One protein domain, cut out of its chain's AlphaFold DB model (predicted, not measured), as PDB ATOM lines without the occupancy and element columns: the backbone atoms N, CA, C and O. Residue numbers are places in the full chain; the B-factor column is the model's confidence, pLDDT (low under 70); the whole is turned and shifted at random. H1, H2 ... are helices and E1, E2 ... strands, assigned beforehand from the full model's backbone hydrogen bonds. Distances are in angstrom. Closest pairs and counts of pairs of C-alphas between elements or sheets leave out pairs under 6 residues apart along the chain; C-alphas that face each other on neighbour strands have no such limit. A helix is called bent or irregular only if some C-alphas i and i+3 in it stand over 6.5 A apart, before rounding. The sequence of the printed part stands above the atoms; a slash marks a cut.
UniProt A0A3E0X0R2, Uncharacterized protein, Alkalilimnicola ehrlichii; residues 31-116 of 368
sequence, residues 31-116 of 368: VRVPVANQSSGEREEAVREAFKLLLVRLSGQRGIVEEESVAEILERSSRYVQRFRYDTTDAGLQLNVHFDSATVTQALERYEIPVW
ATOM      1  N   VAL A  31     -40.010 -18.113  26.406       95.94
ATOM      2  CA  VAL A  31     -40.500 -17.221  25.350       95.94
ATOM      3  C   VAL A  31     -41.994 -17.430  25.141       95.94
ATOM      4  O   VAL A  31     -42.491 -18.552  25.190       95.94
ATOM      5  N   ARG A  32     -42.715 -16.327  24.932       95.06
ATOM      6  CA  ARG A  32     -44.148 -16.319  24.639       95.06
ATOM      7  C   ARG A  32     -44.363 -15.800  23.228       95.06
ATOM      8  O   ARG A  32     -43.779 -14.774  22.884       95.06
ATOM      9  N   VAL A  33     -45.183 -16.502  22.457       96.50
ATOM     10  CA  VAL A  33     -45.549 -16.133  21.086       96.50
ATOM     11  C   VAL A  33     -47.062 -16.277  20.885       96.50
ATOM     12  O   VAL A  33     -47.647 -17.230  21.406       96.50
ATOM     13  N   PRO A  34     -47.714 -15.360  20.152       96.75
ATOM     14  CA  PRO A  34     -49.122 -15.504  19.797       96.75
ATOM     15  C   PRO A  34     -49.316 -16.700  18.861       96.75
ATOM     16  O   PRO A  34     -48.461 -16.968  18.020       96.75
ATOM     17  N   VAL A  35     -50.442 -17.399  18.996       97.56
ATOM     18  CA  VAL A  35     -50.816 -18.524  18.126       97.56
ATOM     19  C   VAL A  35     -52.295 -18.465  17.771       97.56
ATOM     20  O   VAL A  35     -53.129 -18.088  18.594       97.56
ATOM     21  N   ALA A  36     -52.644 -18.871  16.554       96.19
ATOM     22  CA  ALA A  36     -54.036 -18.874  16.104       96.19
ATOM     23  C   ALA A  36     -54.859 -20.007  16.742       96.19
ATOM     24  O   ALA A  36     -56.062 -19.867  16.965       96.19
ATOM     25  N   ASN A  37     -54.231 -21.157  17.006       95.88
ATOM     26  CA  ASN A  37     -54.877 -22.354  17.549       95.88
ATOM     27  C   ASN A  37     -53.848 -23.310  18.192       95.88
ATOM     28  O   ASN A  37     -52.664 -23.004  18.294       95.88
ATOM     29  N   GLN A  38     -54.307 -24.477  18.656       97.00
ATOM     30  CA  GLN A  38     -53.469 -25.487  19.324       97.00
ATOM     31  C   GLN A  38     -53.071 -26.665  18.413       97.00
ATOM     32  O   GLN A  38     -52.678 -27.722  18.909       97.00
ATOM     33  N   SER A  39     -53.205 -26.530  17.089       97.38
ATOM     34  CA  SER A  39     -52.802 -27.589  16.156       97.38
ATOM     35  C   SER A  39     -51.293 -27.847  16.214       97.38
ATOM     36  O   SER A  39     -50.506 -26.987  16.615       97.38
ATOM     37  N   SER A  40     -50.869 -29.046  15.807       95.19
ATOM     38  CA  SER A  40     -49.447 -29.399  15.773       95.19
ATOM     39  C   SER A  40     -48.649 -28.505  14.824       95.19
ATOM     40  O   SER A  40     -47.570 -28.065  15.206       95.19
ATOM     41  N   GLY A  41     -49.194 -28.193  13.642       95.94
ATOM     42  CA  GLY A  41     -48.534 -27.337  12.653       95.94
ATOM     43  C   GLY A  41     -48.326 -25.908  13.155       95.94
ATOM     44  O   GLY A  41     -47.211 -25.398  13.096       95.94
ATOM     45  N   GLU A  42     -49.364 -25.299  13.742       97.12
ATOM     46  CA  GLU A  42     -49.261 -23.969  14.363       97.12
ATOM     47  C   GLU A  42     -48.222 -23.961  15.492       97.12
ATOM     48  O   GLU A  42     -47.400 -23.055  15.598       97.12
ATOM     49  N   ARG A  43     -48.220 -25.008  16.328       96.81
ATOM     50  CA  ARG A  43     -47.261 -25.138  17.428       96.81
ATOM     51  C   ARG A  43     -45.822 -25.265  16.934       96.81
ATOM     52  O   ARG A  43     -44.937 -24.687  17.552       96.81
ATOM     53  N   GLU A  44     -45.565 -26.043  15.886       95.94
ATOM     54  CA  GLU A  44     -44.214 -26.228  15.343       95.94
ATOM     55  C   GLU A  44     -43.639 -24.918  14.794       95.94
ATOM     56  O   GLU A  44     -42.498 -24.574  15.111       95.94
ATOM     57  N   GLU A  45     -44.444 -24.144  14.063       96.50
ATOM     58  CA  GLU A  45     -44.035 -22.820  13.584       96.50
ATOM     59  C   GLU A  45     -43.812 -21.847  14.750       96.50
ATOM     60  O   GLU A  45     -42.777 -21.183  14.831       96.50
ATOM     61  N   ALA A  46     -44.719 -21.838  15.726       97.38
ATOM     62  CA  ALA A  46     -44.595 -21.012  16.920       97.38
ATOM     63  C   ALA A  46     -43.355 -21.362  17.764       97.38
ATOM     64  O   ALA A  46     -42.703 -20.472  18.304       97.38
ATOM     65  N   VAL A  47     -42.979 -22.641  17.866       98.12
ATOM     66  CA  VAL A  47     -41.741 -23.067  18.544       98.12
ATOM     67  C   VAL A  47     -40.506 -22.573  17.795       98.12
ATOM     68  O   VAL A  47     -39.556 -22.115  18.434       98.12
ATOM     69  N   ARG A  48     -40.504 -22.630  16.458       97.12
ATOM     70  CA  ARG A  48     -39.423 -22.067  15.637       97.12
ATOM     71  C   ARG A  48     -39.289 -20.564  15.867       97.12
ATOM     72  O   ARG A  48     -38.179 -20.096  16.108       97.12
ATOM     73  N   GLU A  49     -40.397 -19.831  15.869       97.31
ATOM     74  CA  GLU A  49     -40.398 -18.391  16.129       97.31
ATOM     75  C   GLU A  49     -39.953 -18.056  17.559       97.31
ATOM     76  O   GLU A  49     -39.081 -17.216  17.774       97.31
ATOM     77  N   ALA A  50     -40.454 -18.790  18.554       97.50
ATOM     78  CA  ALA A  50     -40.025 -18.646  19.940       97.50
ATOM     79  C   ALA A  50     -38.515 -18.891  20.102       97.50
ATOM     80  O   ALA A  50     -37.854 -18.215  20.892       97.50
ATOM     81  N   PHE A  51     -37.955 -19.834  19.340       97.69
ATOM     82  CA  PHE A  51     -36.528 -20.124  19.373       97.69
ATOM     83  C   PHE A  51     -35.693 -19.024  18.697       97.69
ATOM     84  O   PHE A  51     -34.668 -18.638  19.254       97.69
ATOM     85  N   LYS A  52     -36.154 -18.434  17.583       97.19
ATOM     86  CA  LYS A  52     -35.531 -17.229  16.995       97.19
ATOM     87  C   LYS A  52     -35.446 -16.093  18.013       97.19
ATOM     88  O   LYS A  52     -34.367 -15.558  18.256       97.19
ATOM     89  N   LEU A  53     -36.564 -15.780  18.671       96.75
ATOM     90  CA  LEU A  53     -36.625 -14.742  19.704       96.75
ATOM     91  C   LEU A  53     -35.699 -15.047  20.889       96.75
ATOM     92  O   LEU A  53     -35.091 -14.134  21.450       96.75
ATOM     93  N   LEU A  54     -35.560 -16.323  21.267       96.81
ATOM     94  CA  LEU A  54     -34.595 -16.733  22.283       96.81
ATOM     95  C   LEU A  54     -33.156 -16.454  21.832       96.81
ATOM     96  O   LEU A  54     -32.386 -15.896  22.608       96.81
ATOM     97  N   LEU A  55     -32.788 -16.816  20.600       96.19
ATOM     98  CA  LEU A  55     -31.439 -16.580  20.084       96.19
ATOM     99  C   LEU A  55     -31.107 -15.088  20.033       96.19
ATOM    100  O   LEU A  55     -30.042 -14.706  20.514       96.19
ATOM    101  N   VAL A  56     -32.033 -14.251  19.558       96.69
ATOM    102  CA  VAL A  56     -31.895 -12.782  19.572       96.69
ATOM    103  C   VAL A  56     -31.679 -12.264  20.995       96.69
ATOM    104  O   VAL A  56     -30.772 -11.466  21.242       96.69
ATOM    105  N   ARG A  57     -32.459 -12.757  21.965       96.19
ATOM    106  CA  ARG A  57     -32.317 -12.372  23.375       96.19
ATOM    107  C   ARG A  57     -30.975 -12.791  23.959       96.19
ATOM    108  O   ARG A  57     -30.398 -12.042  24.741       96.19
ATOM    109  N   LEU A  58     -30.497 -13.991  23.638       94.81
ATOM    110  CA  LEU A  58     -29.242 -14.514  24.174       94.81
ATOM    111  C   LEU A  58     -28.021 -13.856  23.522       94.81
ATOM    112  O   LEU A  58     -27.040 -13.620  24.222       94.81
ATOM    113  N   SER A  59     -28.071 -13.545  22.227       94.56
ATOM    114  CA  SER A  59     -26.959 -12.941  21.479       94.56
ATOM    115  C   SER A  59     -26.909 -11.416  21.581       94.56
ATOM    116  O   SER A  59     -25.842 -10.830  21.404       94.56
ATOM    117  N   GLY A  60     -28.052 -10.769  21.837       94.81
ATOM    118  CA  GLY A  60     -28.183  -9.315  21.770       94.81
ATOM    119  C   GLY A  60     -28.290  -8.748  20.360       94.81
ATOM    120  O   GLY A  60     -28.191  -7.535  20.190       94.81
ATOM    121  N   GLN A  61     -28.452  -9.605  19.352       93.62
ATOM    122  CA  GLN A  61     -28.391  -9.237  17.942       93.62
ATOM    123  C   GLN A  61     -29.636  -9.749  17.227       93.62
ATOM    124  O   GLN A  61     -29.885 -10.951  17.225       93.62
ATOM    125  N   ARG A  62     -30.401  -8.847  16.592       93.31
ATOM    126  CA  ARG A  62     -31.543  -9.238  15.744       93.31
ATOM    127  C   ARG A  62     -31.072 -10.073  14.552       93.31
ATOM    128  O   ARG A  62     -31.623 -11.141  14.335       93.31
ATOM    129  N   GLY A  63     -29.975  -9.635  13.926       92.75
ATOM    130  CA  GLY A  63     -29.333 -10.248  12.756       92.75
ATOM    131  C   GLY A  63     -28.805 -11.682  12.928       92.75
ATOM    132  O   GLY A  63     -28.263 -12.247  11.985       92.75
ATOM    133  N   ILE A  64     -28.885 -12.268  14.131       93.06
ATOM    134  CA  ILE A  64     -28.334 -13.606  14.392       93.06
ATOM    135  C   ILE A  64     -29.134 -14.712  13.701       93.06
ATOM    136  O   ILE A  64     -28.614 -15.801  13.489       93.06
ATOM    137  N   VAL A  65     -30.410 -14.471  13.397       93.50
ATOM    138  CA  VAL A  65     -31.307 -15.497  12.845       93.50
ATOM    139  C   VAL A  65     -31.169 -15.631  11.328       93.50
ATOM    140  O   VAL A  65     -31.635 -16.616  10.764       93.50
ATOM    141  N   GLU A  66     -30.516 -14.662  10.692       92.94
ATOM    142  CA  GLU A  66     -30.178 -14.620   9.272       92.94
ATOM    143  C   GLU A  66     -28.803 -15.241   8.970       92.94
ATOM    144  O   GLU A  66     -28.476 -15.474   7.808       92.94
ATOM    145  N   GLU A  67     -27.996 -15.516   9.997       91.62
ATOM    146  CA  GLU A  67     -26.682 -16.134   9.839       91.62
ATOM    147  C   GLU A  67     -26.806 -17.611   9.438       91.62
ATOM    148  O   GLU A  67     -27.504 -18.397  10.081       91.62
ATOM    149  N   GLU A  68     -26.040 -18.033   8.429       88.44
ATOM    150  CA  GLU A  68     -26.036 -19.425   7.941       88.44
ATOM    151  C   GLU A  68     -25.674 -20.425   9.054       88.44
ATOM    152  O   GLU A  68     -26.226 -21.521   9.143       88.44
ATOM    153  N   SER A  69     -24.794 -20.013   9.977       84.44
ATOM    154  CA  SER A  69     -24.408 -20.805  11.156       84.44
ATOM    155  C   SER A  69     -25.585 -21.159  12.076       84.44
ATOM    156  O   SER A  69     -25.490 -22.095  12.873       84.44
ATOM    157  N   VAL A  70     -26.701 -20.434  11.956       91.00
ATOM    158  CA  VAL A  70     -27.889 -20.547  12.804       91.00
ATOM    159  C   VAL A  70     -29.042 -21.282  12.096       91.00
ATOM    160  O   VAL A  70     -29.975 -21.750  12.754       91.00
ATOM    161  N   ALA A  71     -28.966 -21.500  10.782       91.31
ATOM    162  CA  ALA A  71     -30.012 -22.195  10.029       91.31
ATOM    163  C   ALA A  71     -30.276 -23.615  10.571       91.31
ATOM    164  O   ALA A  71     -31.409 -23.957  10.920       91.31
ATOM    165  N   GLU A  72     -29.222 -24.421  10.767       90.88
ATOM    166  CA  GLU A  72     -29.362 -25.811  11.236       90.88
ATOM    167  C   GLU A  72     -29.931 -25.897  12.668       90.88
ATOM    168  O   GLU A  72     -30.720 -26.795  12.992       90.88
ATOM    169  N   ILE A  73     -29.545 -24.972  13.559       93.06
ATOM    170  CA  ILE A  73     -30.055 -24.962  14.938       93.06
ATOM    171  C   ILE A  73     -31.534 -24.537  14.971       93.06
ATOM    172  O   ILE A  73     -32.293 -25.100  15.764       93.06
ATOM    173  N   LEU A  74     -31.965 -23.621  14.094       93.62
ATOM    174  CA  LEU A  74     -33.361 -23.184  13.971       93.62
ATOM    175  C   LEU A  74     -34.274 -24.276  13.406       93.62
ATOM    176  O   LEU A  74     -35.377 -24.467  13.919       93.62
ATOM    177  N   GLU A  75     -33.823 -25.023  12.395       92.19
ATOM    178  CA  GLU A  75     -34.590 -26.141  11.823       92.19
ATOM    179  C   GLU A  75     -34.922 -27.211  12.866       92.19
ATOM    180  O   GLU A  75     -35.973 -27.850  12.816       92.19
ATOM    181  N   ARG A  76     -34.034 -27.384  13.846       93.00
ATOM    182  CA  ARG A  76     -34.174 -28.375  14.912       93.00
ATOM    183  C   ARG A  76     -34.720 -27.789  16.215       93.00
ATOM    184  O   ARG A  76     -34.568 -28.435  17.248       93.00
ATOM    185  N   SER A  77     -35.358 -26.616  16.194       95.31
ATOM    186  CA  SER A  77     -35.839 -25.884  17.383       95.31
ATOM    187  C   SER A  77     -36.603 -26.754  18.396       95.31
ATOM    188  O   SER A  77     -36.344 -26.682  19.600       95.31
ATOM    189  N   SER A  78     -37.476 -27.650  17.921       95.25
ATOM    190  CA  SER A  78     -38.300 -28.542  18.751       95.25
ATOM    191  C   SER A  78     -37.504 -29.430  19.709       95.25
ATOM    192  O   SER A  78     -38.008 -29.779  20.774       95.25
ATOM    193  N   ARG A  79     -36.247 -29.776  19.388       96.00
ATOM    194  CA  ARG A  79     -35.407 -30.627  20.253       96.00
ATOM    195  C   ARG A  79     -34.937 -29.927  21.527       96.00
ATOM    196  O   ARG A  79     -34.455 -30.596  22.435       96.00
ATOM    197  N   TYR A  80     -35.003 -28.597  21.552       96.62
ATOM    198  CA  TYR A  80     -34.574 -27.780  22.683       96.62
ATOM    199  C   TYR A  80     -35.737 -27.431  23.612       96.62
ATOM    200  O   TYR A  80     -35.520 -26.800  24.640       96.62
ATOM    201  N   VAL A  81     -36.972 -27.802  23.267       97.44
ATOM    202  CA  VAL A  81     -38.143 -27.534  24.104       97.44
ATOM    203  C   VAL A  81     -38.139 -28.484  25.297       97.44
ATOM    204  O   VAL A  81     -38.165 -29.700  25.135       97.44
ATOM    205  N   GLN A  82     -38.152 -27.922  26.503       96.31
ATOM    206  CA  GLN A  82     -38.320 -28.683  27.737       96.31
ATOM    207  C   GLN A  82     -39.802 -28.900  28.048       96.31
ATOM    208  O   GLN A  82     -40.223 -29.993  28.418       96.31
ATOM    209  N   ARG A  83     -40.601 -27.837  27.918       96.06
ATOM    210  CA  ARG A  83     -42.053 -27.857  28.129       96.06
ATOM    211  C   ARG A  83     -42.708 -26.676  27.423       96.06
ATOM    212  O   ARG A  83     -42.062 -25.662  27.172       96.06
ATOM    213  N   PHE A  84     -44.005 -26.776  27.163       96.38
ATOM    214  CA  PHE A  84     -44.806 -25.659  26.675       96.38
ATOM    215  C   PHE A  84     -46.183 -25.638  27.342       96.38
ATOM    216  O   PHE A  84     -46.652 -26.657  27.853       96.38
ATOM    217  N   ARG A  85     -46.831 -24.475  27.336       96.69
ATOM    218  CA  ARG A  85     -48.202 -24.274  27.817       96.69
ATOM    219  C   ARG A  85     -48.927 -23.282  26.914       96.69
ATOM    220  O   ARG A  85     -48.297 -22.373  26.384       96.69
ATOM    221  N   TYR A  86     -50.235 -23.445  26.772       97.31
ATOM    222  CA  TYR A  86     -51.093 -22.443  26.147       97.31
ATOM    223  C   TYR A  86     -51.719 -21.546  27.211       97.31
ATOM    224  O   TYR A  86     -52.279 -22.049  28.184       97.31
ATOM    225  N   ASP A  87     -51.635 -20.238  27.000       95.25
ATOM    226  CA  ASP A  87     -52.187 -19.210  27.873       95.25
ATOM    227  C   ASP A  87     -53.171 -18.349  27.072       95.25
ATOM    228  O   ASP A  87     -52.804 -17.775  26.047       95.25
ATOM    229  N   THR A  88     -54.421 -18.244  27.523       95.19
ATOM    230  CA  THR A  88     -55.393 -17.308  26.939       95.19
ATOM    231  C   THR A  88     -55.298 -15.980  27.674       95.19
ATOM    232  O   THR A  88     -55.421 -15.934  28.897       95.19
ATOM    233  N   THR A  89     -55.071 -14.903  26.927       91.62
ATOM    234  CA  THR A  89     -54.956 -13.531  27.442       91.62
ATOM    235  C   THR A  89     -55.943 -12.613  26.725       91.62
ATOM    236  O   THR A  89     -56.529 -13.013  25.719       91.62
ATOM    237  N   ASP A  90     -56.073 -11.365  27.176       89.69
ATOM    238  CA  ASP A  90     -56.871 -10.345  26.472       89.69
ATOM    239  C   ASP A  90     -56.362 -10.088  25.040       89.69
ATOM    240  O   ASP A  90     -57.121  -9.688  24.163       89.69
ATOM    241  N   ALA A  91     -55.081 -10.378  24.783       87.44
ATOM    242  CA  ALA A  91     -54.450 -10.294  23.467       87.44
ATOM    243  C   ALA A  91     -54.610 -11.576  22.618       87.44
ATOM    244  O   ALA A  91     -54.018 -11.679  21.545       87.44
ATOM    245  N   GLY A  92     -55.369 -12.568  23.093       94.19
ATOM    246  CA  GLY A  92     -55.593 -13.847  22.417       94.19
ATOM    247  C   GLY A  92     -54.786 -15.014  22.994       94.19
ATOM    248  O   GLY A  92     -54.238 -14.945  24.101       94.19
ATOM    249  N   LEU A  93     -54.762 -16.118  22.242       96.81
ATOM    250  CA  LEU A  93     -54.079 -17.357  22.608       96.81
ATOM    251  C   LEU A  93     -52.561 -17.214  22.414       96.81
ATOM    252  O   LEU A  93     -52.087 -16.773  21.369       96.81
ATOM    253  N   GLN A  94     -51.796 -17.597  23.430       97.19
ATOM    254  CA  GLN A  94     -50.340 -17.504  23.464       97.19
ATOM    255  C   GLN A  94     -49.740 -18.883  23.740       97.19
ATOM    256  O   GLN A  94     -50.209 -19.606  24.620       97.19
ATOM    257  N   LEU A  95     -48.673 -19.234  23.030       97.75
ATOM    258  CA  LEU A  95     -47.826 -20.377  23.339       97.75
ATOM    259  C   LEU A  95     -46.640 -19.903  24.180       97.75
ATOM    260  O   LEU A  95     -45.841 -19.068  23.762       97.75
ATOM    261  N   ASN A  96     -46.521 -20.464  25.374       96.69
ATOM    262  CA  ASN A  96     -45.438 -20.220  26.307       96.69
ATOM    263  C   ASN A  96     -44.474 -21.409  26.282       96.69
ATOM    264  O   ASN A  96     -44.809 -22.490  26.772       96.69
ATOM    265  N   VAL A  97     -43.300 -21.221  25.685       97.69
ATOM    266  CA  VAL A  97     -42.283 -22.255  25.474       97.69
ATOM    267  C   VAL A  97     -41.147 -22.054  26.470       97.69
ATOM    268  O   VAL A  97     -40.562 -20.977  26.553       97.69
ATOM    269  N   HIS A  98     -40.818 -23.108  27.210       96.81
ATOM    270  CA  HIS A  98     -39.616 -23.184  28.032       96.81
ATOM    271  C   HIS A  98     -38.596 -24.065  27.321       96.81
ATOM    272  O   HIS A  98     -38.853 -25.248  27.070       96.81
ATOM    273  N   PHE A  99     -37.439 -23.493  27.016       97.38
ATOM    274  CA  PHE A  99     -36.332 -24.215  26.411       97.38
ATOM    275  C   PHE A  99     -35.407 -24.795  27.482       97.38
ATOM    276  O   PHE A  99     -35.166 -24.179  28.519       97.38
ATOM    277  N   ASP A 100     -34.865 -25.982  27.227       95.44
ATOM    278  CA  ASP A 100     -33.891 -26.607  28.108       95.44
ATOM    279  C   ASP A 100     -32.548 -25.869  28.003       95.44
ATOM    280  O   ASP A 100     -31.825 -25.955  27.007       95.44
ATOM    281  N   SER A 101     -32.207 -25.120  29.052       92.25
ATOM    282  CA  SER A 101     -31.019 -24.260  29.061       92.25
ATOM    283  C   SER A 101     -29.711 -25.015  28.788       92.25
ATOM    284  O   SER A 101     -28.802 -24.454  28.168       92.25
ATOM    285  N   ALA A 102     -29.598 -26.284  29.193       91.31
ATOM    286  CA  ALA A 102     -28.386 -27.077  29.009       91.31
ATOM    287  C   ALA A 102     -28.171 -27.472  27.540       91.31
ATOM    288  O   ALA A 102     -27.063 -27.311  27.020       91.31
ATOM    289  N   THR A 103     -29.217 -27.956  26.867       94.25
ATOM    290  CA  THR A 103     -29.168 -28.324  25.443       94.25
ATOM    291  C   THR A 103     -29.011 -27.101  24.544       94.25
ATOM    292  O   THR A 103     -28.211 -27.152  23.608       94.25
ATOM    293  N   VAL A 104     -29.675 -25.982  24.863       94.88
ATOM    294  CA  VAL A 104     -29.486 -24.708  24.149       94.88
ATOM    295  C   VAL A 104     -28.049 -24.219  24.300       94.88
ATOM    296  O   VAL A 104     -27.394 -23.937  23.302       94.88
ATOM    297  N   THR A 105     -27.510 -24.189  25.524       91.81
ATOM    298  CA  THR A 105     -26.123 -23.752  25.765       91.81
ATOM    299  C   THR A 105     -25.112 -24.630  25.023       91.81
ATOM    300  O   THR A 105     -24.158 -24.113  24.451       91.81
ATOM    301  N   GLN A 106     -25.326 -25.950  24.986       91.94
ATOM    302  CA  GLN A 106     -24.462 -26.865  24.236       91.94
ATOM    303  C   GLN A 106     -24.531 -26.623  22.722       91.94
ATOM    304  O   GLN A 106     -23.524 -26.766  22.030       91.94
ATOM    305  N   ALA A 107     -25.707 -26.285  22.194       93.38
ATOM    306  CA  ALA A 107     -25.852 -25.948  20.787       93.38
ATOM    307  C   ALA A 107     -25.151 -24.619  20.467       93.38
ATOM    308  O   ALA A 107     -24.347 -24.581  19.545       93.38
ATOM    309  N   LEU A 108     -25.354 -23.578  21.276       93.56
ATOM    310  CA  LEU A 108     -24.662 -22.291  21.128       93.56
ATOM    311  C   LEU A 108     -23.132 -22.445  21.156       93.56
ATOM    312  O   LEU A 108     -22.441 -21.835  20.350       93.56
ATOM    313  N   GLU A 109     -22.604 -23.300  22.038       92.19
ATOM    314  CA  GLU A 109     -21.178 -23.657  22.071       92.19
ATOM    315  C   GLU A 109     -20.727 -24.348  20.774       92.19
ATOM    316  O   GLU A 109     -19.692 -23.993  20.215       92.19
ATOM    317  N   ARG A 110     -21.506 -25.316  20.273       91.00
ATOM    318  CA  ARG A 110     -21.196 -26.082  19.054       91.00
ATOM    319  C   ARG A 110     -21.193 -25.225  17.788       91.00
ATOM    320  O   ARG A 110     -20.345 -25.449  16.934       91.00
ATOM    321  N   TYR A 111     -22.150 -24.311  17.667       91.31
ATOM    322  CA  TYR A 111     -22.295 -23.410  16.519       91.31
ATOM    323  C   TYR A 111     -21.478 -22.117  16.679       91.31
ATOM    324  O   TYR A 111     -21.613 -21.209  15.872       91.31
ATOM    325  N   GLU A 112     -20.647 -22.026  17.724       91.94
ATOM    326  CA  GLU A 112     -19.806 -20.862  18.033       91.94
ATOM    327  C   GLU A 112     -20.582 -19.536  18.120       91.94
ATOM    328  O   GLU A 112     -20.058 -18.466  17.818       91.94
ATOM    329  N   ILE A 113     -21.829 -19.595  18.598       93.06
ATOM    330  CA  ILE A 113     -22.706 -18.430  18.720       93.06
ATOM    331  C   ILE A 113     -22.352 -17.675  20.011       93.06
ATOM    332  O   ILE A 113     -22.506 -18.226  21.111       93.06
ATOM    333  N   PRO A 114     -21.888 -16.415  19.929       92.88
ATOM    334  CA  PRO A 114     -21.612 -15.612  21.109       92.88
ATOM    335  C   PRO A 114     -22.918 -15.182  21.782       92.88
ATOM    336  O   PRO A 114     -23.856 -14.724  21.133       92.88
ATOM    337  N   VAL A 115     -22.962 -15.295  23.110       94.00
ATOM    338  CA  VAL A 115     -24.109 -14.871  23.923       94.00
ATOM    339  C   VAL A 115     -23.673 -13.984  25.070       94.00
ATOM    340  O   VAL A 115     -22.503 -13.970  25.458       94.00
ATOM    341  N   TRP A 116     -24.627 -13.253  25.637       92.94
ATOM    342  CA  TRP A 116     -24.419 -12.422  26.807       92.94
ATOM    343  C   TRP A 116     -23.746 -13.184  27.945       92.94
ATOM    344  O   TRP A 116     -24.207 -14.239  28.390       92.94
TER     345      TRP A 116
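What this domain is: This is residues 31 to 116 of the 368 residues of an uncharacterized protein of Alkalilimnicola ehrlichii (UniProt A0A3E0X0R2). A small sheet of three strands has one long helix, H1, packed slantwise over one face, with the other face bare. The short helices H2, H3 and H4 gather round H1, each touching it, while H5 follows E3 after one residue and continues beyond that end of the sheet, near H1. The printed part has 86 residues, with five named helices and three named strands in the order E1 H1 H2 H3 H4 E2 E3 H5; the sheet runs E1 E3 E2, antiparallel throughout, and the class is mixed, helices and strands. The whole is compact, with a radius of gyration of the C-alphas of 13.0 A, yet elongated in outline, spanning 38 by 22 by 20 A.

Where its parts are: In the sheet, E1 is residues 31 to 34, starting at C-alpha 31 (-40.500, -17.221, 25.350). E3 is residues 92 to 99, 22.2 A long, and E2 is residues 81 to 89, 22.1 A long. H1, residues 40 to 59, is 28.4 A long and begins at C-alpha 40 (-49.447, -29.399, 15.773). H2 is residues 62 to 65, H3 residues 68 to 75 and H4 residues 77 to 80. H2 is only just irregular, with C-alphas 62 and 65 6.9 A apart; H3 is irregular, with C-alphas 69 and 72 7.0 A apart. H5, residues 101 to 110, is 14.1 A long and ends at C-alpha 110 (-21.196, -26.082, 19.054).

How they stand to each other: E3 is the inner strand. E2 and E3 form a hairpin, antiparallel at 161 degrees, with N 94 and O 87 2.8 A apart, within hydrogen-bond range. E1 and E3 are antiparallel at 154 degrees, with N 33 and O 95 at 3.0 A. H1 on one face of the sheet makes two layers, a helix over a sheet, at a height over the sheet of 6.0 A. It lies over E1 and E3, at 50 degrees to E1 on the local plane, slantwise to the strands; the closest C-alphas of H1 and E1 are those of Ala 50 and Val 31, 5.6 A apart. H1 is the hub. It touches H4 with residues 44 to 51 alone, closest at the C-alphas of Arg 48 and Ser 77, 5.5 A. It touches H3 with residues 48 to 52 alone, closest at the C-alphas of Arg 48 and Leu 74, 6.4 A, opposite ways at a tilt of 38 degrees, only just steep. It touches H2 with residues 52 to 56 alone, closest at the C-alphas of Val 56 and Arg 62, 5.2 A. H5 and H1 are near each other, with 7 pairs of C-alphas within 10 A. H5 is close to but not clearly touching H4, the closest C-alphas being those of Thr 103 and Tyr 80, 6.1 A. H2 and H5 are apart. Every O i to N i+4 pair is within hydrogen-bond range in H1 and H5, 2 of 4 in H3, and H2 and H4 are too short for such a pair.

The domain as a whole: The C-alphas farthest apart, those of Asp 90 and Arg 110, are 39.7 A apart. The printed part has no cut, and the links between its named elements are tight. The mean pLDDT of the printed part is 94.6, and no printed residue is under 70.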